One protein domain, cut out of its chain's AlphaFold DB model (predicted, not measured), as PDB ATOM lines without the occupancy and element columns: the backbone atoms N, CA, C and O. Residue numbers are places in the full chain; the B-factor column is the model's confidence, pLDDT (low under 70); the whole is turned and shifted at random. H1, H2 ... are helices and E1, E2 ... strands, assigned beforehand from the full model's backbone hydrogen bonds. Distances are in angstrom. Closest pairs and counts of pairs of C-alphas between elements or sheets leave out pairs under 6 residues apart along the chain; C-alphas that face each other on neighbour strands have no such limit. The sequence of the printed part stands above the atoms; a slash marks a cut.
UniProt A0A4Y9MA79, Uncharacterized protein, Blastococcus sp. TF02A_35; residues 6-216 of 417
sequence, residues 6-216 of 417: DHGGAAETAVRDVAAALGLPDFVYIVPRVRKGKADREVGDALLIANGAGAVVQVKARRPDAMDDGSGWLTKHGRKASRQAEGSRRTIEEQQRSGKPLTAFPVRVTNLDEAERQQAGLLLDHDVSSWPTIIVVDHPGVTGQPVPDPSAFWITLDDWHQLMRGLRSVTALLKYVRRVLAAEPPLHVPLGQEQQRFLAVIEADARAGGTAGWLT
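This is residues 6 to 216 of the 417 residues of an uncharacterized protein of Blastococcus sp. TF02A_35 (UniProt A0A4Y9MA79). A strongly twisted sheet of six strands makes the core, with the long helix H2 slanting over one face and H1, H4 and H5 over the other: three layers, with helices on both faces. H6 packs on H4 and H5 at one end of the domain, and the small hairpin E2 and E3 lies at the opposite end. The printed part has 211 residues, with six named helices and eight named strands in the order H1 E1 E2 E3 E4 E5 H2 E6 H3 E7 E8 H4 H5 H6. The large sheet, E6 E1 E4 E5 E7 E8, is mixed, as is the class; the whole is compact, radius of gyration of the C-alphas 17.4 A, spans 48 by 45 by 29 A.

Begin with H1, residues 6 to 22, on the large sheet; Ala 19 and Val 28 are its closest C-alphas to E1, residues 28 to 30, at 5.9 A. The hairpin E2, residues 34 to 36, and E3, residues 39 to 41, has N 36 and O 39 at 2.9 A. In the hairpin E4, residues 46 to 50, and E5, residues 53 to 61, N 55 and O 48 are 2.8 A apart; E4 is also antiparallel to E1, with N 29 and O 47 at 2.8 A. H2, residues 71 to 97, lies over E5 and E7, residues 133 to 138, at a height over the sheet of 8.8 A; C-alphas 56 and 85 are the closest of E5 and H2, at 5.8 A. E6, residues 103 to 106, is antiparallel to E1, with N 30 and O 105 at 2.8 A. H3, residues 114 to 119, only grazes the sheet. E7 is parallel to E5, N 58 to O 134 2.8 A, and to E8, residues 152 to 156, N 135 to O 153 2.8 A. H4, residues 157 to 167, stands up from the sheet at 47 degrees and touches H1, Leu 22 and His 161 being the closest C-alphas at 7.2 A. H5, residues 170 to 181, runs across E5 at 82 degrees on the local plane. H6, residues 194 to 207, touches H4, with the closest C-alphas, 159 and 194, 5.8 A apart. In H2, H4, H5 and H6 every O i to N i+4 pair is within hydrogen-bond range; H1 has 11 of 13, H3 1 of 2.

Find C-alpha 6 at (136.053, 116.755, 98.317); H1 runs 24.9 A from there. E5 spans 25.6 A, and H2 38.9 A from C-alpha 71 at (110.995, 138.420, 106.837). H6 ends at C-alpha 207, (83.114, 117.524, 108.743).

The C-alphas of Lys 38 and Arg 207, the farthest apart, are 55.0 A apart. The printed part has no cut; H3 to E7, E7 to E8 and H5 to H6 are long links. Residues 6 to 15, 35 to 45, 67 and 209 to 213 are under 70 in pLDDT.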
ATOM      1  N   ASP A   6     136.469 115.855  97.220       39.59
ATOM      2  CA  ASP A   6     136.053 116.755  98.317       39.59
ATOM      3  C   ASP A   6     134.601 117.224  98.216       39.59
ATOM      4  O   ASP A   6     133.950 117.515  99.216       39.59
ATOM      5  N   HIS A   7     134.066 117.329  97.000       41.56
ATOM      6  CA  HIS A   7     132.704 117.827  96.820       41.56
ATOM      7  C   HIS A   7     131.661 116.751  97.113       41.56
ATOM      8  O   HIS A   7     130.577 117.100  97.566       41.56
ATOM      9  N   GLY A   8     131.950 115.467  96.864       45.16
ATOM     10  CA  GLY A   8     131.021 114.366  97.162       45.16
ATOM     11  C   GLY A   8     130.643 114.311  98.645       45.16
ATOM     12  O   GLY A   8     129.460 114.243  98.969       45.16
ATOM     13  N   GLY A   9     131.632 114.489  99.526       56.12
ATOM     14  CA  GLY A   9     131.421 114.500 100.974       56.12
ATOM     15  C   GLY A   9     130.542 115.650 101.468       56.12
ATOM     16  O   GLY A   9     129.757 115.453 102.387       56.12
ATOM     17  N   ALA A  10     130.606 116.837 100.854       56.31
ATOM     18  CA  ALA A  10     129.846 118.002 101.319       56.31
ATOM     19  C   ALA A  10     128.327 117.865 101.107       56.31
ATOM     20  O   ALA A  10     127.553 118.208 101.996       56.31
ATOM     21  N   ALA A  11     127.897 117.345  99.951       55.50
ATOM     22  CA  ALA A  11     126.477 117.122  99.669       55.50
ATOM     23  C   ALA A  11     125.915 115.983 100.525       55.50
ATOM     24  O   ALA A  11     124.841 116.112 101.101       55.50
ATOM     25  N   GLU A  12     126.670 114.893 100.659       58.81
ATOM     26  CA  GLU A  12     126.288 113.775 101.517       58.81
ATOM     27  C   GLU A  12     126.197 114.192 102.991       58.81
ATOM     28  O   GLU A  12     125.230 113.847 103.663       58.81
ATOM     29  N   THR A  13     127.146 115.003 103.472       69.88
ATOM     30  CA  THR A  13     127.103 115.592 104.820       69.88
ATOM     31  C   THR A  13     125.873 116.477 104.986       69.88
ATOM     32  O   THR A  13     125.136 116.300 105.944       69.88
ATOM     33  N   ALA A  14     125.575 117.348 104.018       66.31
ATOM     34  CA  ALA A  14     124.388 118.196 104.079       66.31
ATOM     35  C   ALA A  14     123.087 117.378 104.136       66.31
ATOM     36  O   ALA A  14     122.197 117.715 104.910       66.31
ATOM     37  N   VAL A  15     122.965 116.285 103.371       64.50
ATOM     38  CA  VAL A  15     121.759 115.439 103.428       64.50
ATOM     39  C   VAL A  15     121.691 114.647 104.736       64.50
ATOM     40  O   VAL A  15     120.607 114.474 105.289       64.50
ATOM     41  N   ARG A  16     122.833 114.191 105.268       70.12
ATOM     42  CA  ARG A  16     122.903 113.579 106.605       70.12
ATOM     43  C   ARG A  16     122.471 114.567 107.685       70.12
ATOM     44  O   ARG A  16     121.668 114.193 108.532       70.12
ATOM     45  N   ASP A  17     122.918 115.816 107.608       74.31
ATOM     46  CA  ASP A  17     122.498 116.888 108.510       74.31
ATOM     47  C   ASP A  17     120.991 117.142 108.389       74.31
ATOM     48  O   ASP A  17     120.313 117.294 109.401       74.31
ATOM     49  N   VAL A  18     120.435 117.106 107.170       75.06
ATOM     50  CA  VAL A  18     118.983 117.171 106.945       75.06
ATOM     51  C   VAL A  18     118.276 115.977 107.588       75.06
ATOM     52  O   VAL A  18     117.343 116.170 108.356       75.06
ATOM     53  N   ALA A  19     118.697 114.742 107.327       75.62
ATOM     54  CA  ALA A  19     118.057 113.558 107.898       75.62
ATOM     55  C   ALA A  19     118.131 113.534 109.431       75.62
ATOM     56  O   ALA A  19     117.142 113.195 110.081       75.62
ATOM     57  N   ALA A  20     119.275 113.930 109.993       76.12
ATOM     58  CA  ALA A  20     119.478 114.076 111.427       76.12
ATOM     59  C   ALA A  20     118.571 115.170 112.003       76.12
ATOM     60  O   ALA A  20     117.879 114.928 112.989       76.12
ATOM     61  N   ALA A  21     118.506 116.335 111.351       71.00
ATOM     62  CA  ALA A  21     117.628 117.426 111.754       71.00
ATOM     63  C   ALA A  21     116.151 117.023 111.692       71.00
ATOM     64  O   ALA A  21     115.385 117.394 112.571       71.00
ATOM     65  N   LEU A  22     115.733 116.251 110.689       82.44
ATOM     66  CA  LEU A  22     114.333 115.859 110.518       82.44
ATOM     67  C   LEU A  22     113.941 114.617 111.332       82.44
ATOM     68  O   LEU A  22     112.746 114.418 111.554       82.44
ATOM     69  N   GLY A  23     114.909 113.804 111.767       78.00
ATOM     70  CA  GLY A  23     114.687 112.562 112.514       78.00
ATOM     71  C   GLY A  23     114.130 111.410 111.670       78.00
ATOM     72  O   GLY A  23     113.465 110.532 112.214       78.00
ATOM     73  N   LEU A  24     114.356 111.419 110.349       84.62
ATOM     74  CA  LEU A  24     113.761 110.467 109.393       84.62
ATOM     75  C   LEU A  24     114.806 109.805 108.474       84.62
ATOM     76  O   LEU A  24     114.674 109.873 107.250       84.62
ATOM     77  N   PRO A  25     115.852 109.158 109.018       81.62
ATOM     78  CA  PRO A  25     116.929 108.582 108.205       81.62
ATOM     79  C   PRO A  25     116.451 107.502 107.220       81.62
ATOM     80  O   PRO A  25     117.120 107.249 106.218       81.62
ATOM     81  N   ASP A  26     115.290 106.901 107.488       86.25
ATOM     82  CA  ASP A  26     114.703 105.812 106.702       86.25
ATOM     83  C   ASP A  26     114.002 106.291 105.429       86.25
ATOM     84  O   ASP A  26     113.926 105.551 104.452       86.25
ATOM     85  N   PHE A  27     113.511 107.533 105.443       91.44
ATOM     86  CA  PHE A  27     112.660 108.093 104.388       91.44
ATOM     87  C   PHE A  27     113.283 109.293 103.686       91.44
ATOM     88  O   PHE A  27     112.723 109.790 102.707       91.44
ATOM     89  N   VAL A  28     114.414 109.791 104.191       91.44
ATOM     90  CA  VAL A  28     115.212 110.810 103.515       91.44
ATOM     91  C   VAL A  28     116.177 110.112 102.567       91.44
ATOM     92  O   VAL A  28     116.960 109.266 102.989       91.44
ATOM     93  N   TYR A  29     116.128 110.477 101.290       91.50
ATOM     94  CA  TYR A  29     116.928 109.880 100.229       91.50
ATOM     95  C   TYR A  29     117.889 110.886  99.593       91.50
ATOM     96  O   TYR A  29     117.573 112.067  99.417       91.50
ATOM     97  N   ILE A  30     119.039 110.362  99.174       87.56
ATOM     98  CA  ILE A  30     120.052 111.030  98.359       87.56
ATOM     99  C   ILE A  30     119.946 110.501  96.930       87.56
ATOM    100  O   ILE A  30     119.856 109.292  96.711       87.56
ATOM    101  N   VAL A  31     120.011 111.394  95.946       83.44
ATOM    102  CA  VAL A  31     120.103 111.021  94.528       83.44
ATOM    103  C   VAL A  31     121.544 111.220  94.044       83.44
ATOM    104  O   VAL A  31     122.119 112.284  94.294       83.44
ATOM    105  N   PRO A  32     122.144 110.243  93.337       77.00
ATOM    106  CA  PRO A  32     123.449 110.398  92.714       77.00
ATOM    107  C   PRO A  32     123.511 111.625  91.802       77.00
ATOM    108  O   PRO A  32     122.537 111.992  91.140       77.00
ATOM    109  N   ARG A  33     124.685 112.255  91.734       75.88
ATOM    110  CA  ARG A  33     124.900 113.413  90.861       75.88
ATOM    111  C   ARG A  33     124.757 113.023  89.396       75.88
ATOM    112  O   ARG A  33     125.309 112.019  88.949       75.88
ATOM    113  N   VAL A  34     124.078 113.876  88.634       72.00
ATOM    114  CA  VAL A  34     123.901 113.697  87.191       72.00
ATOM    115  C   VAL A  34     124.829 114.651  86.455       72.00
ATOM    116  O   VAL A  34     124.815 115.864  86.678       72.00
ATOM    117  N   ARG A  35     125.627 114.118  85.530       65.62
ATOM    118  CA  ARG A  35     126.506 114.930  84.686       65.62
ATOM    119  C   ARG A  35     125.687 115.633  83.603       65.62
ATOM    120  O   ARG A  35     125.117 114.976  82.735       65.62
ATOM    121  N   LYS A  36     125.640 116.971  83.615       58.78
ATOM    122  CA  LYS A  36     124.955 117.780  82.588       58.78
ATOM    123  C   LYS A  36     125.977 118.656  81.857       58.78
ATOM    124  O   LYS A  36     126.341 119.743  82.297       58.78
ATOM    125  N   GLY A  37     126.461 118.165  80.715       66.19
ATOM    126  CA  GLY A  37     127.526 118.820  79.947       66.19
ATOM    127  C   GLY A  37     128.894 118.704  80.636       66.19
ATOM    128  O   GLY A  37     129.334 117.601  80.957       66.19
ATOM    129  N   LYS A  38     129.587 119.834  80.848       50.41
ATOM    130  CA  LYS A  38     130.887 119.881  81.552       50.41
ATOM    131  C   LYS A  38     130.770 119.987  83.082       50.41
ATOM    132  O   LYS A  38     131.800 119.904  83.741       50.41
ATOM    133  N   ALA A  39     129.567 120.175  83.628       52.47
ATOM    134  CA  ALA A  39     129.337 120.334  85.061       52.47
ATOM    135  C   ALA A  39     128.494 119.181  85.623       52.47
ATOM    136  O   ALA A  39     127.540 118.727  84.983       52.47
ATOM    137  N   ASP A  40     128.831 118.741  86.831       58.72
ATOM    138  CA  ASP A  40     127.982 117.846  87.612       58.72
ATOM    139  C   ASP A  40     126.877 118.677  88.263       58.72
ATOM    140  O   ASP A  40     127.143 119.725  88.856       58.72
ATOM    141  N   ARG A  41     125.624 118.242  88.114       58.09
ATOM    142  CA  ARG A  41     124.477 118.894  88.742       58.09
ATOM    143  C   ARG A  41     123.974 118.020  89.881       58.09
ATOM    144  O   ARG A  41     123.651 116.849  89.689       58.09
ATOM    145  N   GLU A  42     123.914 118.613  91.063       59.59
ATOM    146  CA  GLU A  42     123.279 118.015  92.233       59.59
ATOM    147  C   GLU A  42     121.759 118.043  92.078       59.59
ATOM    148  O   GLU A  42     121.180 119.051  91.655       59.59
ATOM    149  N   VAL A  43     121.117 116.931  92.426       57.59
ATOM    150  CA  VAL A  43     119.661 116.803  92.467       57.59
ATOM    151  C   VAL A  43     119.212 117.025  93.915       57.59
ATOM    152  O   VAL A  43     118.933 116.075  94.631       57.59
ATOM    153  N   GLY A  44     119.138 118.294  94.333       57.94
ATOM    154  CA  GLY A  44     118.515 118.736  95.593       57.94
ATOM    155  C   GLY A  44     119.226 118.334  96.893       57.94
ATOM    156  O   GLY A  44     120.100 117.479  96.901       57.94
ATOM    157  N   ASP A  45     118.825 118.979  97.994       68.25
ATOM    158  CA  ASP A  45     119.429 118.768  99.322       68.25
ATOM    159  C   ASP A  45     118.866 117.511 100.031       68.25
ATOM    160  O   ASP A  45     119.522 116.978 100.914       68.25
ATOM    161  N   ALA A  46     117.664 117.033  99.670       86.88
ATOM    162  CA  ALA A  46     117.053 115.786 100.158       86.88
ATOM    163  C   ALA A  46     115.747 115.467  99.402       86.88
ATOM    164  O   ALA A  46     114.986 116.379  99.055       86.88
ATOM    165  N   LEU A  47     115.439 114.182  99.208       92.19
ATOM    166  CA  LEU A  47     114.090 113.718  98.859       92.19
ATOM    167  C   LEU A  47     113.445 113.057 100.076       92.19
ATOM    168  O   LEU A  47     114.119 112.330 100.793       92.19
ATOM    169  N   LEU A  48     112.152 113.271 100.286       94.31
ATOM    170  CA  LEU A  48     111.358 112.518 101.253       94.31
ATOM    171  C   LEU A  48     110.418 111.608 100.475       94.31
ATOM    172  O   LEU A  48     109.657 112.119  99.656       94.31
ATOM    173  N   ILE A  49     110.483 110.294 100.683       94.31
ATOM    174  CA  ILE A  49     109.714 109.327  99.887       94.31
ATOM    175  C   ILE A  49     109.131 108.261 100.809       94.31
ATOM    176  O   ILE A  49     109.865 107.678 101.599       94.31
ATOM    177  N   ALA A  50     107.831 108.001 100.684       93.69
ATOM    178  CA  ALA A  50     107.139 106.920 101.382       93.69
ATOM    179  C   ALA A  50     105.907 106.485 100.576       93.69
ATOM    180  O   ALA A  50     105.160 107.332 100.078       93.69
ATOM    181  N   ASN A  51     105.688 105.174 100.441       90.56
ATOM    182  CA  ASN A  51     104.472 104.596  99.839       90.56
ATOM    183  C   ASN A  51     104.041 105.219  98.491       90.56
ATOM    184  O   ASN A  51     102.878 105.566  98.279       90.56
ATOM    185  N   GLY A  52     104.999 105.411  97.577       88.62
ATOM    186  CA  GLY A  52     104.760 105.974  96.237       88.62
ATOM    187  C   GLY A  52     104.473 107.482  96.208       88.62
ATOM    188  O   GLY A  52     104.288 108.060  95.139       88.62
ATOM    189  N   ALA A  53     104.452 108.145  97.363       92.69
ATOM    190  CA  ALA A  53     104.433 109.591  97.477       92.69
ATOM    191  C   ALA A  53     105.845 110.118  97.741       92.69
ATOM    192  O   ALA A  53     106.669 109.446  98.360       92.69
ATOM    193  N   GLY A  54     106.107 111.356  97.329       94.56
ATOM    194  CA  GLY A  54     107.341 112.024  97.702       94.56
ATOM    195  C   GLY A  54     107.229 113.536  97.725       94.56
ATOM    196  O   GLY A  54     106.210 114.109  97.333       94.56
ATOM    197  N   ALA A  55     108.285 114.161  98.230       95.06
ATOM    198  CA  ALA A  55     108.480 115.598  98.294       95.06
ATOM    199  C   ALA A  55     109.966 115.928  98.134       95.06
ATOM    200  O   ALA A  55     110.842 115.158  98.535       95.06
ATOM    201  N   VAL A  56     110.257 117.109  97.590       93.75
ATOM    202  CA  VAL A  56     111.619 117.654  97.624       93.75
ATOM    203  C   VAL A  56     111.764 118.491  98.883       93.75
ATOM    204  O   VAL A  56     110.991 119.429  99.086       93.75
ATOM    205  N   VAL A  57     112.758 118.180  99.712       92.50
ATOM    206  CA  VAL A  57     112.967 118.865 100.987       92.50
ATOM    207  C   VAL A  57     114.116 119.861 100.880       92.50
ATOM    208  O   VAL A  57     115.142 119.629 100.235       92.50
ATOM    209  N   GLN A  58     113.912 121.023 101.488       90.00
ATOM    210  CA  GLN A  58     114.867 122.117 101.548       90.00
ATOM    211  C   GLN A  58     114.931 122.634 102.980       90.00
ATOM    212  O   GLN A  58     114.003 123.294 103.441       90.00
ATOM    213  N   VAL A  59     116.042 122.379 103.666       88.31
ATOM    214  CA  VAL A  59     116.295 122.962 104.987       88.31
ATOM    215  C   VAL A  59     117.058 124.267 104.805       88.31
ATOM    216  O   VAL A  59     118.038 124.335 104.055       88.31
ATOM    217  N   LYS A  60     116.592 125.336 105.449       87.81
ATOM    218  CA  LYS A  60     117.280 126.627 105.492       87.81
ATOM    219  C   LYS A  60     117.499 126.989 106.954       87.81
ATOM    220  O   LYS A  60     116.554 127.342 107.651       87.81
ATOM    221  N   ALA A  61     118.757 126.903 107.376       85.81
ATOM    222  CA  ALA A  61     119.183 127.256 108.719       85.81
ATOM    223  C   ALA A  61     119.783 128.665 108.760       85.81
ATOM    224  O   ALA A  61     120.482 129.103 107.835       85.81
ATOM    225  N   ARG A  62     119.511 129.375 109.850       83.06
ATOM    226  CA  ARG A  62     120.130 130.652 110.203       83.06
ATOM    227  C   ARG A  62     121.035 130.454 111.413       83.06
ATOM    228  O   ARG A  62     120.877 129.513 112.177       83.06
ATOM    229  N   ARG A  63     122.006 131.354 111.589       80.06
ATOM    230  CA  ARG A  63     122.819 131.348 112.805       80.06
ATOM    231  C   ARG A  63     121.949 131.686 114.031       80.06
ATOM    232  O   ARG A  63     121.091 132.562 113.905       80.06
ATOM    233  N   PRO A  64     122.193 131.052 115.193       72.06
ATOM    234  CA  PRO A  64     121.389 131.255 116.403       72.06
ATOM    235  C   PRO A  64     121.380 132.692 116.949       72.06
ATOM    236  O   PRO A  64     120.469 133.065 117.677       72.06
ATOM    237  N   ASP A  65     122.390 133.497 116.615       76.31
ATOM    238  CA  ASP A  65     122.591 134.873 117.084       76.31
ATOM    239  C   ASP A  65     121.929 135.940 116.192       76.31
ATOM    240  O   ASP A  65     122.069 137.138 116.438       76.31
ATOM    241  N   ALA A  66     121.207 135.533 115.144       74.31
ATOM    242  CA  ALA A  66     120.505 136.468 114.276       74.31
ATOM    243  C   ALA A  66     119.337 137.143 115.021       74.31
ATOM    244  O   ALA A  66     118.369 136.489 115.395       74.31
ATOM    245  N   MET A  67     119.418 138.466 115.195       66.44
ATOM    246  CA  MET A  67     118.392 139.286 115.863       66.44
ATOM    247  C   MET A  67     117.373 139.921 114.895       66.44
ATOM    248  O   MET A  67     116.654 140.840 115.280       66.44
ATOM    249  N   ASP A  68     117.343 139.491 113.627       76.06
ATOM    250  CA  ASP A  68     116.401 140.005 112.624       76.06
ATOM    251  C   ASP A  68     115.053 139.253 112.660       76.06
ATOM    252  O   ASP A  68     114.988 138.101 113.085       76.06
ATOM    253  N   ASP A  69     113.970 139.911 112.224       71.94
ATOM    254  CA  ASP A  69     112.617 139.320 112.178       71.94
ATOM    255  C   ASP A  69     112.464 138.205 111.121       71.94
ATOM    256  O   ASP A  69     111.420 137.559 111.018       71.94
ATOM    257  N   GLY A  70     113.509 137.962 110.321       77.19
ATOM    258  CA  GLY A  70     113.571 136.912 109.318       77.19
ATOM    259  C   GLY A  70     112.767 137.175 108.045       77.19
ATOM    260  O   GLY A  70     112.907 136.411 107.093       77.19
ATOM    261  N   SER A  71     111.965 138.236 107.937       78.19
ATOM    262  CA  SER A  71     110.995 138.420 106.837       78.19
ATOM    263  C   SER A  71     111.643 138.541 105.442       78.19
ATOM    264  O   SER A  71     111.300 137.827 104.487       78.19
ATOM    265  N   GLY A  72     112.652 139.408 105.312       80.50
ATOM    266  CA  GLY A  72     113.437 139.560 104.084       80.50
ATOM    267  C   GLY A  72     114.295 138.327 103.781       80.50
ATOM    268  O   GLY A  72     114.488 137.956 102.614       80.50
ATOM    269  N   TRP A  73     114.767 137.651 104.831       84.56
ATOM    270  CA  TRP A  73     115.522 136.408 104.720       84.56
ATOM    271  C   TRP A  73     114.642 135.272 104.180       84.56
ATOM    272  O   TRP A  73     115.028 134.631 103.199       84.56
ATOM    273  N   LEU A  74     113.426 135.108 104.709       85.06
ATOM    274  CA  LEU A  74     112.415 134.156 104.247       85.06
ATOM    275  C   LEU A  74     112.113 134.343 102.762       85.06
ATOM    276  O   LEU A  74     112.179 133.390 101.990       85.06
ATOM    277  N   THR A  75     111.857 135.579 102.326       83.69
ATOM    278  CA  THR A  75     111.549 135.864 100.914       83.69
ATOM    279  C   THR A  75     112.702 135.461  99.992       83.69
ATOM    280  O   THR A  75     112.504 134.799  98.966       83.69
ATOM    281  N   LYS A  76     113.934 135.837 100.356       86.06
ATOM    282  CA  LYS A  76     115.134 135.543  99.565       86.06
ATOM    283  C   LYS A  76     115.427 134.042  99.512       86.06
ATOM    284  O   LYS A  76     115.689 133.503  98.432       86.06
ATOM    285  N   HIS A  77     115.417 133.379 100.664       85.19
ATOM    286  CA  HIS A  77     115.785 131.971 100.783       85.19
ATOM    287  C   HIS A  77     114.671 131.039 100.301       85.19
ATOM    288  O   HIS A  77     114.984 130.033  99.668       85.19
ATOM    289  N   GLY A  78     113.404 131.428 100.448       83.19
ATOM    290  CA  GLY A  78     112.242 130.740  99.882       83.19
ATOM    291  C   GLY A  78     112.272 130.647  98.375       83.19
ATOM    292  O   GLY A  78     112.307 129.559  97.815       83.19
ATOM    293  N   ARG A  79     112.383 131.795  97.693       85.19
ATOM    294  CA  ARG A  79     112.487 131.822  96.222       85.19
ATOM    295  C   ARG A  79     113.682 131.028  95.705       85.19
ATOM    296  O   ARG A  79     113.679 130.574  94.561       85.19
ATOM    297  N   LYS A  80     114.759 130.930  96.489       88.12
ATOM    298  CA  LYS A  80     115.902 130.077  96.149       88.12
ATOM    299  C   LYS A  80     115.538 128.599  96.324       88.12
ATOM    300  O   LYS A  80     115.759 127.846  95.384       88.12
ATOM    301  N   ALA A  81     114.942 128.225  97.456       87.31
ATOM    302  CA  ALA A  81     114.508 126.865  97.759       87.31
ATOM    303  C   ALA A  81     113.503 126.331  96.723       87.31
ATOM    304  O   ALA A  81     113.762 125.281  96.140       87.31
ATOM    305  N   SER A  82     112.441 127.080  96.394       88.12
ATOM    306  CA  SER A  82     111.458 126.666  95.375       88.12
ATOM    307  C   SER A  82     112.120 126.437  94.010       88.12
ATOM    308  O   SER A  82     111.888 125.417  93.365       88.12
ATOM    309  N   ARG A  83     113.023 127.333  93.576       89.00
ATOM    310  CA  ARG A  83     113.767 127.164  92.309       89.00
ATOM    311  C   ARG A  83     114.706 125.960  92.322       89.00
ATOM    312  O   ARG A  83     114.878 125.321  91.285       89.00
ATOM    313  N   GLN A  84     115.353 125.683  93.455       88.12
ATOM    314  CA  GLN A  84     116.218 124.512  93.605       88.12
ATOM    315  C   GLN A  84     115.393 123.229  93.504       88.12
ATOM    316  O   GLN A  84     115.729 122.369  92.695       88.12
ATOM    317  N   ALA A  85     114.282 123.149  94.236       89.38
ATOM    318  CA  ALA A  85     113.405 121.987  94.224       89.38
ATOM    319  C   ALA A  85     112.791 121.716  92.842       89.38
ATOM    320  O   ALA A  85     112.799 120.580  92.370       89.38
ATOM    321  N   GLU A  86     112.354 122.769  92.152       90.12
ATOM    322  CA  GLU A  86     111.876 122.698  90.770       90.12
ATOM    323  C   GLU A  86     112.956 122.190  89.804       90.12
ATOM    324  O   GLU A  86     112.702 121.360  88.931       90.12
ATOM    325  N   GLY A  87     114.201 122.640  89.984       89.75
ATOM    326  CA  GLY A  87     115.338 122.122  89.229       89.75
ATOM    327  C   GLY A  87     115.596 120.632  89.479       89.75
ATOM    328  O   GLY A  87     115.962 119.922  88.538       89.75
ATOM    329  N   SER A  88     115.396 120.159  90.711       89.50
ATOM    330  CA  SER A  88     115.555 118.745  91.069       89.50
ATOM    331  C   SER A  88     114.490 117.874  90.414       89.50
ATOM    332  O   SER A  88     114.857 116.924  89.724       89.50
ATOM    333  N   ARG A  89     113.202 118.238  90.535       91.25
ATOM    334  CA  ARG A  89     112.089 117.524  89.877       91.25
ATOM    335  C   ARG A  89     112.327 117.390  88.378       91.25
ATOM    336  O   ARG A  89     112.383 116.282  87.856       91.25
ATOM    337  N   ARG A  90     112.625 118.507  87.711       91.06
ATOM    338  CA  ARG A  90     112.923 118.523  86.274       91.06
ATOM    339  C   ARG A  90     114.092 117.621  85.889       91.06
ATOM    340  O   ARG A  90     114.067 117.011  84.826       91.06
ATOM    341  N   THR A  91     115.132 117.554  86.719       90.56
ATOM    342  CA  THR A  91     116.287 116.687  86.444       90.56
ATOM    343  C   THR A  91     115.893 115.213  86.521       90.56
ATOM    344  O   THR A  91     116.286 114.444  85.646       90.56
ATOM    345  N   ILE A  92     115.087 114.831  87.514       91.00
ATOM    346  CA  ILE A  92     114.553 113.468  87.647       91.00
ATOM    347  C   ILE A  92     113.682 113.124  86.429       91.00
ATOM    348  O   ILE A  92     113.929 112.120  85.766       91.00
ATOM    349  N   GLU A  93     112.748 114.001  86.058       92.06
ATOM    350  CA  GLU A  93     111.869 113.816  84.894       92.06
ATOM    351  C   GLU A  93     112.638 113.709  83.568       92.06
ATOM    352  O   GLU A  93     112.273 112.933  82.686       92.06
ATOM    353  N   GLU A  94     113.690 114.515  83.380       91.50
ATOM    354  CA  GLU A  94     114.559 114.436  82.199       91.50
ATOM    355  C   GLU A  94     115.236 113.058  82.108       91.50
ATOM    356  O   GLU A  94     115.307 112.480  81.022       91.50
ATOM    357  N   GLN A  95     115.699 112.513  83.237       90.94
ATOM    358  CA  GLN A  95     116.343 111.198  83.291       90.94
ATOM    359  C   GLN A  95     115.348 110.064  83.021       90.94
ATOM    360  O   GLN A  95     115.622 109.201  82.181       90.94
ATOM    361  N   GLN A  96     114.155 110.129  83.616       91.56
ATOM    362  CA  GLN A  96     113.050 109.207  83.338       91.56
ATOM    363  C   GLN A  96     112.680 109.193  81.850       91.56
ATOM    364  O   GLN A  96     112.686 108.137  81.219       91.56
ATOM    365  N   ARG A  97     112.463 110.371  81.247       92.44
ATOM    366  CA  ARG A  97     112.151 110.503  79.810       92.44
ATOM    367  C   ARG A  97     113.267 110.004  78.896       92.44
ATOM    368  O   ARG A  97     112.994 109.614  77.766       92.44
ATOM    369  N   SER A  98     114.513 110.001  79.368       92.31
ATOM    370  CA  SER A  98     115.655 109.451  78.628       92.31
ATOM    371  C   SER A  98     115.798 107.924  78.737       92.31
ATOM    372  O   SER A  98     116.750 107.366  78.192       92.31
ATOM    373  N   GLY A  99     114.878 107.247  79.438       92.00
ATOM    374  CA  GLY A  99     114.924 105.802  79.678       92.00
ATOM    375  C   GLY A  99     116.000 105.382  80.684       92.00
ATOM    376  O   GLY A  99     116.407 104.223  80.696       92.00
ATOM    377  N   LYS A 100     116.494 106.322  81.499       90.69
ATOM    378  CA  LYS A 100     117.544 106.104  82.503       90.69
ATOM    379  C   LYS A 100     117.096 106.654  83.860       90.69
ATOM    380  O   LYS A 100     117.660 107.647  84.317       90.69
ATOM    381  N   PRO A 101     116.049 106.079  84.480       91.75
ATOM    382  CA  PRO A 101     115.593 106.521  85.794       91.75
ATOM    383  C   PRO A 101     116.739 106.491  86.812       91.75
ATOM    384  O   PRO A 101     117.618 105.630  86.762       91.75
ATOM    385  N   LEU A 102     116.744 107.471  87.715       91.94
ATOM    386  CA  LEU A 102     117.761 107.587  88.759       91.94
ATOM    387  C   LEU A 102     117.442 106.638  89.911       91.94
ATOM    388  O   LEU A 102     116.279 106.476  90.265       91.94
ATOM    389  N   THR A 103     118.470 106.082  90.544       92.56
ATOM    390  CA  THR A 103     118.314 105.336  91.799       92.56
ATOM    391  C   THR A 103     118.577 106.266  92.976       92.56
ATOM    392  O   THR A 103     119.650 106.854  93.054       92.56
ATOM    393  N   ALA A 104     117.619 106.418  93.884       91.75
ATOM    394  CA  ALA A 104     117.770 107.148  95.136       91.75
ATOM    395  C   ALA A 104     118.139 106.190  96.279       91.75
ATOM    396  O   ALA A 104     117.656 105.062  96.320       91.75
ATOM    397  N   PHE A 105     118.954 106.635  97.232       90.94
ATOM    398  CA  PHE A 105     119.422 105.812  98.353       90.94
ATOM    399  C   PHE A 105     119.003 106.429  99.684       90.94
ATOM    400  O   PHE A 105     119.213 107.633  99.853       90.94
ATOM    401  N   PRO A 106     118.428 105.658 100.625       90.69
ATOM    402  CA  PRO A 106     118.074 106.195 101.932       90.69
ATOM    403  C   PRO A 106     119.339 106.641 102.673       90.69
ATOM    404  O   PRO A 106     120.391 106.009 102.571       90.69
ATOM    405  N   VAL A 107     119.260 107.721 103.445       88.75
ATOM    406  CA  VAL A 107     120.420 108.245 104.183       88.75
ATOM    407  C   VAL A 107     120.979 107.206 105.150       88.75
ATOM    408  O   VAL A 107     122.183 107.150 105.368       88.75
ATOM    409  N   ARG A 108     120.137 106.318 105.679       86.44
ATOM    410  CA  ARG A 108     120.582 105.246 106.572       86.44
ATOM    411  C   ARG A 108     121.663 104.328 105.974       86.44
ATOM    412  O   ARG A 108     122.477 103.810 106.731       86.44
ATOM    413  N   VAL A 109     121.742 104.175 104.648       88.75
ATOM    414  CA  VAL A 109     122.745 103.297 104.007       88.75
ATOM    415  C   VAL A 109     124.054 104.000 103.661       88.75
ATOM    416  O   VAL A 109     124.940 103.394 103.071       88.75
ATOM    417  N   THR A 110     124.224 105.277 104.003       86.50
ATOM    418  CA  THR A 110     125.395 106.052 103.560       86.50
ATOM    419  C   THR A 110     126.728 105.555 104.122       86.50
ATOM    420  O   THR A 110     127.773 105.868 103.565       86.50
ATOM    421  N   ASN A 111     126.708 104.813 105.232       85.62
ATOM    422  CA  ASN A 111     127.912 104.224 105.829       85.62
ATOM    423  C   ASN A 111     128.183 102.782 105.365       85.62
ATOM    424  O   ASN A 111     129.173 102.199 105.798       85.62
ATOM    425  N   LEU A 112     127.315 102.211 104.526       89.06
ATOM    426  CA  LEU A 112     127.479 100.866 103.979       89.06
ATOM    427  C   LEU A 112     128.332 100.879 102.711       89.06
ATOM    428  O   LEU A 112     128.536 101.930 102.089       89.06
ATOM    429  N   ASP A 113     128.820  99.705 102.313       91.19
ATOM    430  CA  ASP A 113     129.552  99.578 101.057       91.19
ATOM    431  C   ASP A 113     128.634  99.739  99.830       91.19
ATOM    432  O   ASP A 113     127.405  99.772  99.923       91.19
ATOM    433  N   GLU A 114     129.227  99.882  98.644       89.75
ATOM    434  CA  GLU A 114     128.453 100.113  97.421       89.75
ATOM    435  C   GLU A 114     127.514  98.942  97.083       89.75
ATOM    436  O   GLU A 114     126.391  99.173  96.641       89.75
ATOM    437  N   ALA A 115     127.930  97.691  97.304       91.25
ATOM    438  CA  ALA A 115     127.119  96.525  96.961       91.25
ATOM    439  C   ALA A 115     125.878  96.422  97.862       91.25
ATOM    440  O   ALA A 115     124.783  96.132  97.378       91.25
ATOM    441  N   GLU A 116     126.031  96.707  99.152       91.94
ATOM    442  CA  GLU A 116     124.942  96.785 100.124       91.94
ATOM    443  C   GLU A 116     124.010  97.965  99.829       91.94
ATOM    444  O   GLU A 116     122.788  97.804  99.778       91.94
ATOM    445  N   ARG A 117     124.567  99.148  99.544       91.00
ATOM    446  CA  ARG A 117     123.784 100.340  99.181       91.00
ATOM    447  C   ARG A 117     122.887 100.098  97.977       91.00
ATOM    448  O   ARG A 117     121.730 100.514  97.997       91.00
ATOM    449  N   GLN A 118     123.391  99.405  96.955       91.81
ATOM    450  CA  GLN A 118     122.608  99.070  95.763       91.81
ATOM    451  C   GLN A 118     121.386  98.200  96.080       91.81
ATOM    452  O   GLN A 118     120.338  98.395  95.468       91.81
ATOM    453  N   GLN A 119     121.465  97.310  97.074       92.88
ATOM    454  CA  GLN A 119     120.322  96.480  97.477       92.88
ATOM    455  C   GLN A 119     119.182  97.291  98.108       92.88
ATOM    456  O   GLN A 119     118.027  96.887  98.010       92.88
ATOM    457  N   ALA A 120     119.489  98.435  98.725       90.75
ATOM    458  CA  ALA A 120     118.506  99.335  99.332       90.75
ATOM    459  C   ALA A 120     118.044 100.473  98.398       90.75
ATOM    460  O   ALA A 120     117.274 101.348  98.811       90.75
ATOM    461  N   GLY A 121     118.542 100.505  97.158       91.94
ATOM    462  CA  GLY A 121     118.239 101.550  96.189       91.94
ATOM    463  C   GLY A 121     116.765 101.578  95.772       91.94
ATOM    464  O   GLY A 121     116.130 100.551  95.552       91.94
ATOM    465  N   LEU A 122     116.220 102.782  95.615       92.12
ATOM    466  CA  LEU A 122     114.904 103.045  95.043       92.12
ATOM    467  C   LEU A 122     115.055 103.542  93.611       92.12
ATOM    468  O   LEU A 122     115.569 104.637  93.397       92.12
ATOM    469  N   LEU A 123     114.515 102.814  92.640       93.38
ATOM    470  CA  LEU A 123     114.397 103.328  91.281       93.38
ATOM    471  C   LEU A 123     113.313 104.414  91.201       93.38
ATOM    472  O   LEU A 123     112.142 104.152  91.447       93.38
ATOM    473  N   LEU A 124     113.685 105.641  90.845       92.62
ATOM    474  CA  LEU A 124     112.750 106.742  90.611       92.62
ATOM    475  C   LEU A 124     112.143 106.616  89.208       92.62
ATOM    476  O   LEU A 124     112.538 107.323  88.280       92.62
ATOM    477  N   ASP A 125     111.192 105.704  89.046       90.50
ATOM    478  CA  ASP A 125     110.508 105.384  87.784       90.50
ATOM    479  C   ASP A 125     109.058 105.897  87.694       90.50
ATOM    480  O   ASP A 125     108.413 105.757  86.657       90.50
ATOM    481  N   HIS A 126     108.555 106.532  88.750       88.75
ATOM    482  CA  HIS A 126     107.207 107.091  88.835       88.75
ATOM    483  C   HIS A 126     107.201 108.613  88.661       88.75
ATOM    484  O   HIS A 126     108.222 109.283  88.816       88.75
ATOM    485  N   ASP A 127     106.030 109.175  88.363       90.38
ATOM    486  CA  ASP A 127     105.869 110.614  88.160       90.38
ATOM    487  C   ASP A 127     106.180 111.421  89.435       90.38
ATOM    488  O   ASP A 127     105.607 111.192  90.505       90.38
ATOM    489  N   VAL A 128     107.085 112.393  89.299       91.56
ATOM    490  CA  VAL A 128     107.506 113.310  90.369       91.56
ATOM    491  C   VAL A 128     107.016 114.746  90.157       91.56
ATOM    492  O   VAL A 128     107.298 115.617  90.980       91.56
ATOM    493  N   SER A 129     106.281 115.017  89.075       89.06
ATOM    494  CA  SER A 129     105.853 116.372  88.699       89.06
ATOM    495  C   SER A 129     104.949 117.022  89.753       89.06
ATOM    496  O   SER A 129     105.027 118.224  90.005       89.06
ATOM    497  N   SER A 130     104.140 116.205  90.430       89.56
ATOM    498  CA  SER A 130     103.215 116.620  91.490       89.56
ATOM    499  C   SER A 130     103.844 116.676  92.887       89.56
ATOM    500  O   SER A 130     103.149 116.954  93.868       89.56
ATOM    501  N   TRP A 131     105.142 116.389  93.022       93.56
ATOM    502  CA  TRP A 131     105.791 116.373  94.328       93.56
ATOM    503  C   TRP A 131     105.899 117.784  94.912       93.56
ATOM    504  O   TRP A 131     106.546 118.650  94.304       93.56
ATOM    505  N   PRO A 132     105.339 118.033  96.110       94.56
ATOM    506  CA  PRO A 132     105.448 119.332  96.748       94.56
ATOM    507  C   PRO A 132     106.894 119.624  97.148       94.56
ATOM    508  O   PRO A 132     107.727 118.728  97.331       94.56
ATOM    509  N   THR A 133     107.193 120.907  97.309       94.06
ATOM    510  CA  THR A 133     108.422 121.350  97.962       94.06
ATOM    511  C   THR A 133     108.139 121.576  99.437       94.06
ATOM    512  O   THR A 133     107.267 122.368  99.775       94.06
ATOM    513  N   ILE A 134     108.880 120.915 100.322       94.44
ATOM    514  CA  ILE A 134     108.822 121.187 101.759       94.44
ATOM    515  C   ILE A 134     110.023 122.047 102.134       94.44
ATOM    516  O   ILE A 134     111.173 121.643 101.952       94.44
ATOM    517  N   ILE A 135     109.754 123.243 102.648       92.06
ATOM    518  CA  ILE A 135     110.761 124.196 103.100       92.06
ATOM    519  C   ILE A 135     110.729 124.224 104.624       92.06
ATOM    520  O   ILE A 135     109.792 124.757 105.222       92.06
ATOM    521  N   VAL A 136     111.764 123.652 105.235       92.00
ATOM    522  CA  VAL A 136     111.950 123.644 106.688       92.00
ATOM    523  C   VAL A 136     112.853 124.808 107.066       92.00
ATOM    524  O   VAL A 136     113.973 124.937 106.563       92.00
ATOM    525  N   VAL A 137     112.348 125.672 107.938       90.12
ATOM    526  CA  VAL A 137     113.045 126.868 108.406       90.12
ATOM    527  C   VAL A 137     113.555 126.637 109.820       90.12
ATOM    528  O   VAL A 137     112.773 126.522 110.758       90.12
ATOM    529  N   ASP A 138     114.874 126.620 109.969       89.19
ATOM    530  CA  ASP A 138     115.545 126.606 111.265       89.19
ATOM    531  C   ASP A 138     116.056 128.022 111.567       89.19
ATOM    532  O   ASP A 138     117.097 128.461 111.066       89.19
ATOM    533  N   HIS A 139     115.234 128.799 112.274       85.44
ATOM    534  CA  HIS A 139     115.516 130.196 112.589       85.44
ATOM    535  C   HIS A 139     114.882 130.579 113.940       85.44
ATOM    536  O   HIS A 139     113.657 130.563 114.051       85.44
ATOM    537  N   PRO A 140     115.674 131.011 114.941       75.50
ATOM    538  CA  PRO A 140     115.224 131.136 116.335       75.50
ATOM    539  C   PRO A 140     114.182 132.237 116.581       75.50
ATOM    540  O   PRO A 140     113.436 132.171 117.551       75.50
ATOM    541  N   GLY A 141     114.128 133.259 115.723       75.56
ATOM    542  CA  GLY A 141     113.197 134.390 115.852       75.56
ATOM    543  C   GLY A 141     112.252 134.589 114.670       75.56
ATOM    544  O   GLY A 141     111.708 135.681 114.519       75.56
ATOM    545  N   VAL A 142     112.101 133.596 113.782       80.81
ATOM    546  CA  VAL A 142     111.314 133.816 112.564       80.81
ATOM    547  C   VAL A 142     109.836 133.924 112.913       80.81
ATOM    548  O   VAL A 142     109.218 132.981 113.395       80.81
ATOM    549  N   THR A 143     109.265 135.093 112.655       71.69
ATOM    550  CA  THR A 143     107.838 135.339 112.844       71.69
ATOM    551  C   THR A 143     107.308 135.968 111.566       71.69
ATOM    552  O   THR A 143     107.855 136.939 111.053       71.69
ATOM    553  N   GLY A 144     106.287 135.362 110.967       77.50
ATOM    554  CA  GLY A 144     105.729 135.880 109.723       77.50
ATOM    555  C   GLY A 144     105.082 134.824 108.851       77.50
ATOM    556  O   GLY A 144     105.072 133.630 109.161       77.50
ATOM    557  N   GLN A 145     104.527 135.299 107.741       80.50
ATOM    558  CA  GLN A 145     103.964 134.446 106.710       80.50
ATOM    559  C   GLN A 145     104.983 134.264 105.582       80.50
ATOM    560  O   GLN A 145     105.586 135.242 105.128       80.50
ATOM    561  N   PRO A 146     105.192 133.024 105.119       78.69
ATOM    562  CA  PRO A 146     105.991 132.787 103.933       78.69
ATOM    563  C   PRO A 146     105.326 133.434 102.714       78.69
ATOM    564  O   PRO A 146     104.119 133.679 102.690       78.69
ATOM    565  N   VAL A 147     106.119 133.685 101.673       74.69
ATOM    566  CA  VAL A 147     105.574 134.127 100.385       74.69
ATOM    567  C   VAL A 147     104.618 133.044  99.873       74.69
ATOM    568  O   VAL A 147     105.048 131.890  99.796       74.69
ATOM    569  N   PRO A 148     103.368 133.385  99.505       75.19
ATOM    570  CA  PRO A 148     102.434 132.415  98.953       75.19
ATOM    571  C   PRO A 148     103.028 131.726  97.721       75.19
ATOM    572  O   PRO A 148     103.390 132.380  96.741       75.19
ATOM    573  N   ASP A 149     103.144 130.405  97.787       81.56
ATOM    574  CA  ASP A 149     103.583 129.537  96.699       81.56
ATOM    575  C   ASP A 149     102.711 128.274  96.766       81.56
ATOM    576  O   ASP A 149     102.799 127.536  97.749       81.56
ATOM    577  N   PRO A 150     101.851 128.022  95.764       78.25
ATOM    578  CA  PRO A 150     100.912 126.901  95.790       78.25
ATOM    579  C   PRO A 150     101.609 125.534  95.735       78.25
ATOM    580  O   PRO A 150     100.979 124.513  95.982       78.25
ATOM    581  N   SER A 151     102.906 125.499  95.414       82.31
ATOM    582  CA  SER A 151     103.704 124.274  95.340       82.31
ATOM    583  C   SER A 151     104.613 124.050  96.553       82.31
ATOM    584  O   SER A 151     105.257 122.999  96.643       82.31
ATOM    585  N   ALA A 152     104.679 125.015  97.481       90.94
ATOM    586  CA  ALA A 152     105.603 124.978  98.607       90.94
ATOM    587  C   ALA A 152     104.883 124.971  99.958       90.94
ATOM    588  O   ALA A 152     104.151 125.890 100.322       90.94
ATOM    589  N   PHE A 153     105.169 123.940 100.740       93.50
ATOM    590  CA  PHE A 153     104.770 123.828 102.128       93.50
ATOM    591  C   PHE A 153     105.897 124.326 103.024       93.50
ATOM    592  O   PHE A 153     107.030 123.857 102.946       93.50
ATOM    593  N   TRP A 154     105.570 125.282 103.882       92.94
ATOM    594  CA  TRP A 154     106.515 125.923 104.783       92.94
ATOM    595  C   TRP A 154     106.225 125.537 106.223       92.94
ATOM    596  O   TRP A 154     105.060 125.529 106.631       92.94
ATOM    597  N   ILE A 155     107.287 125.264 106.975       92.69
ATOM    598  CA  ILE A 155     107.214 124.850 108.375       92.69
ATOM    599  C   ILE A 155     108.503 125.240 109.106       92.69
ATOM    600  O   ILE A 155     109.575 125.289 108.496       92.69
ATOM    601  N   THR A 156     108.416 125.548 110.400       91.50
ATOM    602  CA  THR A 156     109.618 125.716 111.232       91.50
ATOM    603  C   THR A 156     110.196 124.353 111.618       91.50
ATOM    604  O   THR A 156     109.496 123.342 111.558       91.50
ATOM    605  N   LEU A 157     111.470 124.288 112.009       90.62
ATOM    606  CA  LEU A 157     112.061 123.032 112.481       90.62
ATOM    607  C   LEU A 157     111.364 122.513 113.756       90.62
ATOM    608  O   LEU A 157     111.080 121.320 113.858       90.62
ATOM    609  N   ASP A 158     111.001 123.409 114.676       89.81
ATOM    610  CA  ASP A 158     110.276 123.044 115.897       89.81
ATOM    611  C   ASP A 158     108.866 122.521 115.594       89.81
ATOM    612  O   ASP A 158     108.467 121.471 116.108       89.81
ATOM    613  N   ASP A 159     108.119 123.210 114.722       93.44
ATOM    614  CA  ASP A 159     106.809 122.745 114.253       93.44
ATOM    615  C   ASP A 159     106.918 121.390 113.552       93.44
ATOM    616  O   ASP A 159     106.058 120.530 113.736       93.44
ATOM    617  N   TRP A 160     107.974 121.173 112.760       94.19
ATOM    618  CA  TRP A 160     108.225 119.898 112.096       94.19
ATOM    619  C   TRP A 160     108.360 118.761 113.107       94.19
ATOM    620  O   TRP A 160     107.690 117.736 112.968       94.19
ATOM    621  N   HIS A 161     109.174 118.934 114.154       92.12
ATOM    622  CA  HIS A 161     109.308 117.916 115.202       92.12
ATOM    623  C   HIS A 161     107.990 117.679 115.935       92.12
ATOM    624  O   HIS A 161     107.648 116.531 116.220       92.12
ATOM    625  N   GLN A 162     107.236 118.734 116.240       91.25
ATOM    626  CA  GLN A 162     105.936 118.610 116.906       91.25
ATOM    627  C   GLN A 162     104.904 117.884 116.035       91.25
ATOM    628  O   GLN A 162     104.206 116.990 116.526       91.25
ATOM    629  N   LEU A 163     104.846 118.221 114.746       93.19
ATOM    630  CA  LEU A 163     103.981 117.580 113.763       93.19
ATOM    631  C   LEU A 163     104.355 116.104 113.593       93.19
ATOM    632  O   LEU A 163     103.487 115.239 113.675       93.19
ATOM    633  N   MET A 164     105.645 115.785 113.449       92.19
ATOM    634  CA  MET A 164     106.105 114.398 113.327       92.19
ATOM    635  C   MET A 164     105.894 113.578 114.603       92.19
ATOM    636  O   MET A 164     105.620 112.384 114.504       92.19
ATOM    637  N   ARG A 165     105.923 114.187 115.797       88.44
ATOM    638  CA  ARG A 165     105.515 113.510 117.045       88.44
ATOM    639  C   ARG A 165     104.030 113.137 117.059       88.44
ATOM    640  O   ARG A 165     103.682 112.132 117.677       88.44
ATOM    641  N   GLY A 166     103.182 113.937 116.409       87.56
ATOM    642  CA  GLY A 166     101.745 113.682 116.278       87.56
ATOM    643  C   GLY A 166     101.392 112.706 115.161       87.56
ATOM    644  O   GLY A 166     100.519 111.868 115.335       87.56
ATOM    645  N   LEU A 167     102.080 112.789 114.023       92.19
ATOM    646  CA  LEU A 167     101.811 111.928 112.873       92.19
ATOM    647  C   LEU A 167     102.507 110.570 112.981       92.19
ATOM    648  O   LEU A 167     101.924 109.560 112.607       92.19
ATOM    649  N   ARG A 168     103.763 110.548 113.450       91.75
ATOM    650  CA  ARG A 168     104.642 109.360 113.524       91.75
ATOM    651  C   ARG A 168     104.741 108.547 112.223       91.75
ATOM    652  O   ARG A 168     105.148 107.389 112.254       91.75
ATOM    653  N   SER A 169     104.400 109.173 111.096       93.62
ATOM    654  CA  SER A 169     104.324 108.576 109.764       93.62
ATOM    655  C   SER A 169     104.681 109.614 108.704       93.62
ATOM    656  O   SER A 169     104.117 110.715 108.675       93.62
ATOM    657  N   VAL A 170     105.603 109.258 107.813       95.31
ATOM    658  CA  VAL A 170     105.982 110.072 106.652       95.31
ATOM    659  C   VAL A 170     104.878 110.063 105.605       95.31
ATOM    660  O   VAL A 170     104.582 111.093 105.000       95.31
ATOM    661  N   THR A 171     104.188 108.940 105.441       94.81
ATOM    662  CA  THR A 171     103.009 108.831 104.582       94.81
ATOM    663  C   THR A 171     101.912 109.788 105.042       94.81
ATOM    664  O   THR A 171     101.337 110.512 104.224       94.81
ATOM    665  N   ALA A 172     101.636 109.847 106.348       94.19
ATOM    666  CA  ALA A 172     100.663 110.777 106.909       94.19
ATOM    667  C   ALA A 172     101.115 112.236 106.755       94.19
ATOM    668  O   ALA A 172     100.296 113.086 106.408       94.19
ATOM    669  N   LEU A 173     102.413 112.524 106.916       95.88
ATOM    670  CA  LEU A 173     102.982 113.848 106.644       95.88
ATOM    671  C   LEU A 173     102.775 114.267 105.185       95.88
ATOM    672  O   LEU A 173     102.296 115.367 104.925       95.88
ATOM    673  N   LEU A 174     103.094 113.405 104.220       95.69
ATOM    674  CA  LEU A 174     102.921 113.714 102.798       95.69
ATOM    675  C   LEU A 174     101.441 113.912 102.437       95.69
ATOM    676  O   LEU A 174     101.112 114.798 101.643       95.69
ATOM    677  N   LYS A 175     100.532 113.142 103.052       94.56
ATOM    678  CA  LYS A 175      99.079 113.352 102.935       94.56
ATOM    679  C   LYS A 175      98.654 114.699 103.519       94.56
ATOM    680  O   LYS A 175      97.931 115.436 102.854       94.56
ATOM    681  N   TYR A 176      99.143 115.039 104.708       95.38
ATOM    682  CA  TYR A 176      98.884 116.320 105.358       95.38
ATOM    683  C   TYR A 176      99.356 117.505 104.506       95.38
ATOM    684  O   TYR A 176      98.574 118.411 104.226       95.38
ATOM    685  N   VAL A 177     100.594 117.464 104.009       95.50
ATOM    686  CA  VAL A 177     101.165 118.503 103.142       95.50
ATOM    687  C   VAL A 177     100.308 118.710 101.893       95.50
ATOM    688  O   VAL A 177      99.941 119.840 101.577       95.50
ATOM    689  N   ARG A 178      99.930 117.627 101.201       93.38
ATOM    690  CA  ARG A 178      99.043 117.712 100.030       93.38
ATOM    691  C   ARG A 178      97.683 118.301 100.389       93.38
ATOM    692  O   ARG A 178      97.166 119.118  99.636       93.38
ATOM    693  N   ARG A 179      97.119 117.916 101.537       92.56
ATOM    694  CA  ARG A 179      95.826 118.422 102.006       92.56
ATOM    695  C   ARG A 179      95.864 119.924 102.267       92.56
ATOM    696  O   ARG A 179      94.939 120.618 101.864       92.56
ATOM    697  N   VAL A 180      96.940 120.416 102.882       93.50
ATOM    698  CA  VAL A 180      97.168 121.849 103.112       93.50
ATOM    699  C   VAL A 180      97.301 122.612 101.794       93.50
ATOM    700  O   VAL A 180      96.672 123.655 101.636       93.50
ATOM    701  N   LEU A 181      98.087 122.097 100.844       92.44
ATOM    702  CA  LEU A 181      98.307 122.760  99.551       92.44
ATOM    703  C   LEU A 181      97.061 122.752  98.649       92.44
ATOM    704  O   LEU A 181      96.889 123.667  97.853       92.44
ATOM    705  N   ALA A 182      96.192 121.750  98.789       91.19
ATOM    706  CA  ALA A 182      94.941 121.628  98.042       91.19
ATOM    707  C   ALA A 182      93.732 122.286  98.738       91.19
ATOM    708  O   ALA A 182      92.602 122.126  98.277       91.19
ATOM    709  N   ALA A 183      93.922 122.948  99.882       89.31
ATOM    710  CA  ALA A 183      92.814 123.519 100.636       89.31
ATOM    711  C   ALA A 183      92.240 124.773  99.956       89.31
ATOM    712  O   ALA A 183      92.975 125.683  99.573       89.31
ATOM    713  N   GLU A 184      90.912 124.836  99.880       86.81
ATOM    714  CA  GLU A 184      90.162 125.984  99.370       86.81
ATOM    715  C   GLU A 184      89.106 126.418 100.409       86.81
ATOM    716  O   GLU A 184      88.206 125.631 100.718       86.81
ATOM    717  N   PRO A 185      89.190 127.644 100.973       86.19
ATOM    718  CA  PRO A 185      90.253 128.635 100.774       86.19
ATOM    719  C   PRO A 185      91.618 128.170 101.335       86.19
ATOM    720  O   PRO A 185      91.652 127.298 102.206       86.19
ATOM    721  N   PRO A 186      92.741 128.763 100.879       85.50
ATOM    722  CA  PRO A 186      94.076 128.391 101.342       85.50
ATOM    723  C   PRO A 186      94.243 128.475 102.866       85.50
ATOM    724  O   PRO A 186      93.941 129.497 103.487       85.50
ATOM    725  N   LEU A 187      94.790 127.415 103.469       85.12
ATOM    726  CA  LEU A 187      95.071 127.337 104.906       85.12
ATOM    727  C   LEU A 187      96.428 127.975 105.234       85.12
ATOM    728  O   LEU A 187      97.443 127.297 105.427       85.12
ATOM    729  N   HIS A 188      96.446 129.304 105.288       81.62
ATOM    730  CA  HIS A 188      97.624 130.070 105.684       81.62
ATOM    731  C   HIS A 188      97.650 130.300 107.196       81.62
ATOM    732  O   HIS A 188      96.789 130.985 107.744       81.62
ATOM    733  N   VAL A 189      98.686 129.781 107.856       85.94
ATOM    734  CA  VAL A 189      99.038 130.129 109.239       85.94
ATOM    735  C   VAL A 189     100.430 130.761 109.267       85.94
ATOM    736  O   VAL A 189     101.256 130.444 108.402       85.94
ATOM    737  N   PRO A 190     100.718 131.670 110.214       89.06
ATOM    738  CA  PRO A 190     102.086 132.103 110.475       89.06
ATOM    739  C   PRO A 190     103.003 130.912 110.791       89.06
ATOM    740  O   PRO A 190     102.563 129.917 111.369       89.06
ATOM    741  N   LEU A 191     104.289 131.029 110.453       89.25
ATOM    742  CA  LEU A 191     105.307 130.082 110.922       89.25
ATOM    743  C   LEU A 191     105.313 130.037 112.462       89.25
ATOM    744  O   LEU A 191     105.139 131.075 113.103       89.25
ATOM    745  N   GLY A 192     105.491 128.850 113.048       89.50
ATOM    746  CA  GLY A 192     105.388 128.623 114.494       89.50
ATOM    747  C   GLY A 192     103.975 128.264 114.973       89.50
ATOM    748  O   GLY A 192     103.750 128.159 116.175       89.50
ATOM    749  N   GLN A 193     102.995 128.149 114.067       92.38
ATOM    750  CA  GLN A 193     101.592 127.860 114.402       92.38
ATOM    751  C   GLN A 193     101.067 126.613 113.681       92.38
ATOM    752  O   GLN A 193      99.870 126.501 113.399       92.38
ATOM    753  N   GLU A 194     101.943 125.649 113.389       93.31
ATOM    754  CA  GLU A 194     101.569 124.467 112.610       93.31
ATOM    755  C   GLU A 194     100.486 123.631 113.280       93.31
ATOM    756  O   GLU A 194      99.602 123.102 112.612       93.31
ATOM    757  N   GLN A 195     100.508 123.565 114.610       92.62
ATOM    758  CA  GLN A 195      99.492 122.855 115.375       92.62
ATOM    759  C   GLN A 195      98.080 123.392 115.092       92.62
ATOM    760  O   GLN A 195      97.138 122.608 114.993       92.62
ATOM    761  N   GLN A 196      97.923 124.709 114.905       93.56
ATOM    762  CA  GLN A 196      96.625 125.305 114.571       93.56
ATOM    763  C   GLN A 196      96.166 124.873 113.177       93.56
ATOM    764  O   GLN A 196      95.011 124.481 113.004       93.56
ATOM    765  N   ARG A 197      97.078 124.887 112.193       94.19
ATOM    766  CA  ARG A 197      96.791 124.404 110.833       94.19
ATOM    767  C   ARG A 197      96.421 122.926 110.838       94.19
ATOM    768  O   ARG A 197      95.442 122.548 110.200       94.19
ATOM    769  N   PHE A 198      97.149 122.113 111.596       93.94
ATOM    770  CA  PHE A 198      96.898 120.683 111.715       93.94
ATOM    771  C   PHE A 198      95.509 120.391 112.294       93.94
ATOM    772  O   PHE A 198      94.748 119.630 111.697       93.94
ATOM    773  N   LEU A 199      95.133 121.051 113.394       91.50
ATOM    774  CA  LEU A 199      93.800 120.911 113.991       91.50
ATOM    775  C   LEU A 199      92.686 121.358 113.034       91.50
ATOM    776  O   LEU A 199      91.679 120.663 112.910       91.50
ATOM    777  N   ALA A 200      92.886 122.463 112.308       92.12
ATOM    778  CA  ALA A 200      91.921 122.939 111.318       92.12
ATOM    779  C   ALA A 200      91.709 121.931 110.173       92.12
ATOM    780  O   ALA A 200      90.580 121.746 109.715       92.12
ATOM    781  N   VAL A 201      92.772 121.247 109.731       92.06
ATOM    782  CA  VAL A 201      92.675 120.177 108.727       92.06
ATOM    783  C   VAL A 201      91.900 118.977 109.270       92.06
ATOM    784  O   VAL A 201      90.993 118.498 108.589       92.06
ATOM    785  N   ILE A 202      92.192 118.523 110.494       90.69
ATOM    786  CA  ILE A 202      91.455 117.414 111.128       90.69
ATOM    787  C   ILE A 202      89.961 117.745 111.217       90.69
ATOM    788  O   ILE A 202      89.120 116.924 110.855       90.69
ATOM    789  N   GLU A 203      89.616 118.951 111.670       88.94
ATOM    790  CA  GLU A 203      88.223 119.384 111.796       88.94
ATOM    791  C   GLU A 203      87.516 119.469 110.433       88.94
ATOM    792  O   GLU A 203      86.340 119.119 110.303       88.94
ATOM    793  N   ALA A 204      88.217 119.932 109.395       88.25
ATOM    794  CA  ALA A 204      87.684 119.962 108.037       88.25
ATOM    795  C   ALA A 204      87.413 118.547 107.498       88.25
ATOM    796  O   ALA A 204      86.343 118.308 106.934       88.25
ATOM    797  N   ASP A 205      88.333 117.606 107.708       86.19
ATOM    798  CA  ASP A 205      88.181 116.222 107.253       86.19
ATOM    799  C   ASP A 205      87.076 115.486 108.026       86.19
ATOM    800  O   ASP A 205      86.273 114.774 107.419       86.19
ATOM    801  N   ALA A 206      86.959 115.728 109.336       85.12
ATOM    802  CA  ALA A 206      85.870 115.199 110.155       85.12
ATOM    803  C   ALA A 206      84.491 115.681 109.666       85.12
ATOM    804  O   ALA A 206      83.552 114.889 109.575       85.12
ATOM    805  N   ARG A 207      84.363 116.964 109.294       85.88
ATOM    806  CA  ARG A 207      83.114 117.524 108.743       85.88
ATOM    807  C   ARG A 207      82.772 116.993 107.356       85.88
ATOM    808  O   ARG A 207      81.594 116.876 107.032       85.88
ATOM    809  N   ALA A 208      83.775 116.682 106.539       82.44
ATOM    810  CA  ALA A 208      83.567 116.187 105.183       82.44
ATOM    811  C   ALA A 208      83.017 114.750 105.133       82.44
ATOM    812  O   ALA A 208      82.682 114.276 104.049       82.44
ATOM    813  N   GLY A 209      82.950 114.037 106.266       69.62
ATOM    814  CA  GLY A 209      82.518 112.636 106.302       69.62
ATOM    815  C   GLY A 209      83.407 111.706 105.469       69.62
ATOM    816  O   GLY A 209      83.019 110.571 105.195       69.62
ATOM    817  N   GLY A 210      84.589 112.185 105.051       59.75
ATOM    818  CA  GLY A 210      85.620 111.351 104.450       59.75
ATOM    819  C   GLY A 210      86.040 110.268 105.436       59.75
ATOM    820  O   GLY A 210      85.689 110.327 106.615       59.75
ATOM    821  N   THR A 211      86.783 109.266 104.975       51.19
ATOM    822  CA  THR A 211      87.359 108.229 105.840       51.19
ATOM    823  C   THR A 211      88.343 108.856 106.836       51.19
ATOM    824  O   THR A 211      89.557 108.895 106.637       51.19
ATOM    825  N   ALA A 212      87.781 109.400 107.915       49.31
ATOM    826  CA  ALA A 212      88.455 109.958 109.064       49.31
ATOM    827  C   ALA A 212      89.335 108.861 109.664       49.31
ATOM    828  O   ALA A 212      88.844 107.822 110.101       49.31
ATOM    829  N   GLY A 213      90.649 109.062 109.634       62.62
ATOM    830  CA  GLY A 213      91.583 108.111 110.237       62.62
ATOM    831  C   GLY A 213      93.051 108.388 109.943       62.62
ATOM    832  O   GLY A 213      93.910 108.029 110.747       62.62
ATOM    833  N   TRP A 214      93.353 109.058 108.827       81.06
ATOM    834  CA  TRP A 214      94.737 109.389 108.474       81.06
ATOM    835  C   TRP A 214      95.269 110.626 109.197       81.06
ATOM    836  O   TRP A 214      96.408 110.619 109.645       81.06
ATOM    837  N   LEU A 215      94.466 111.678 109.333       88.19
ATOM    838  CA  LEU A 215      94.840 112.871 110.088       88.19
ATOM    839  C   LEU A 215      93.970 112.922 111.340       88.19
ATOM    840  O   LEU A 215      92.752 113.045 111.253       88.19
ATOM    841  N   THR A 216      94.592 112.744 112.501       88.62
ATOM    842  CA  THR A 216      93.904 112.655 113.792       88.62
ATOM    843  C   THR A 216      94.829 113.083 114.923       88.62
ATOM    844  O   THR A 216      96.053 113.040 114.795       88.62
TER     845      THR A 216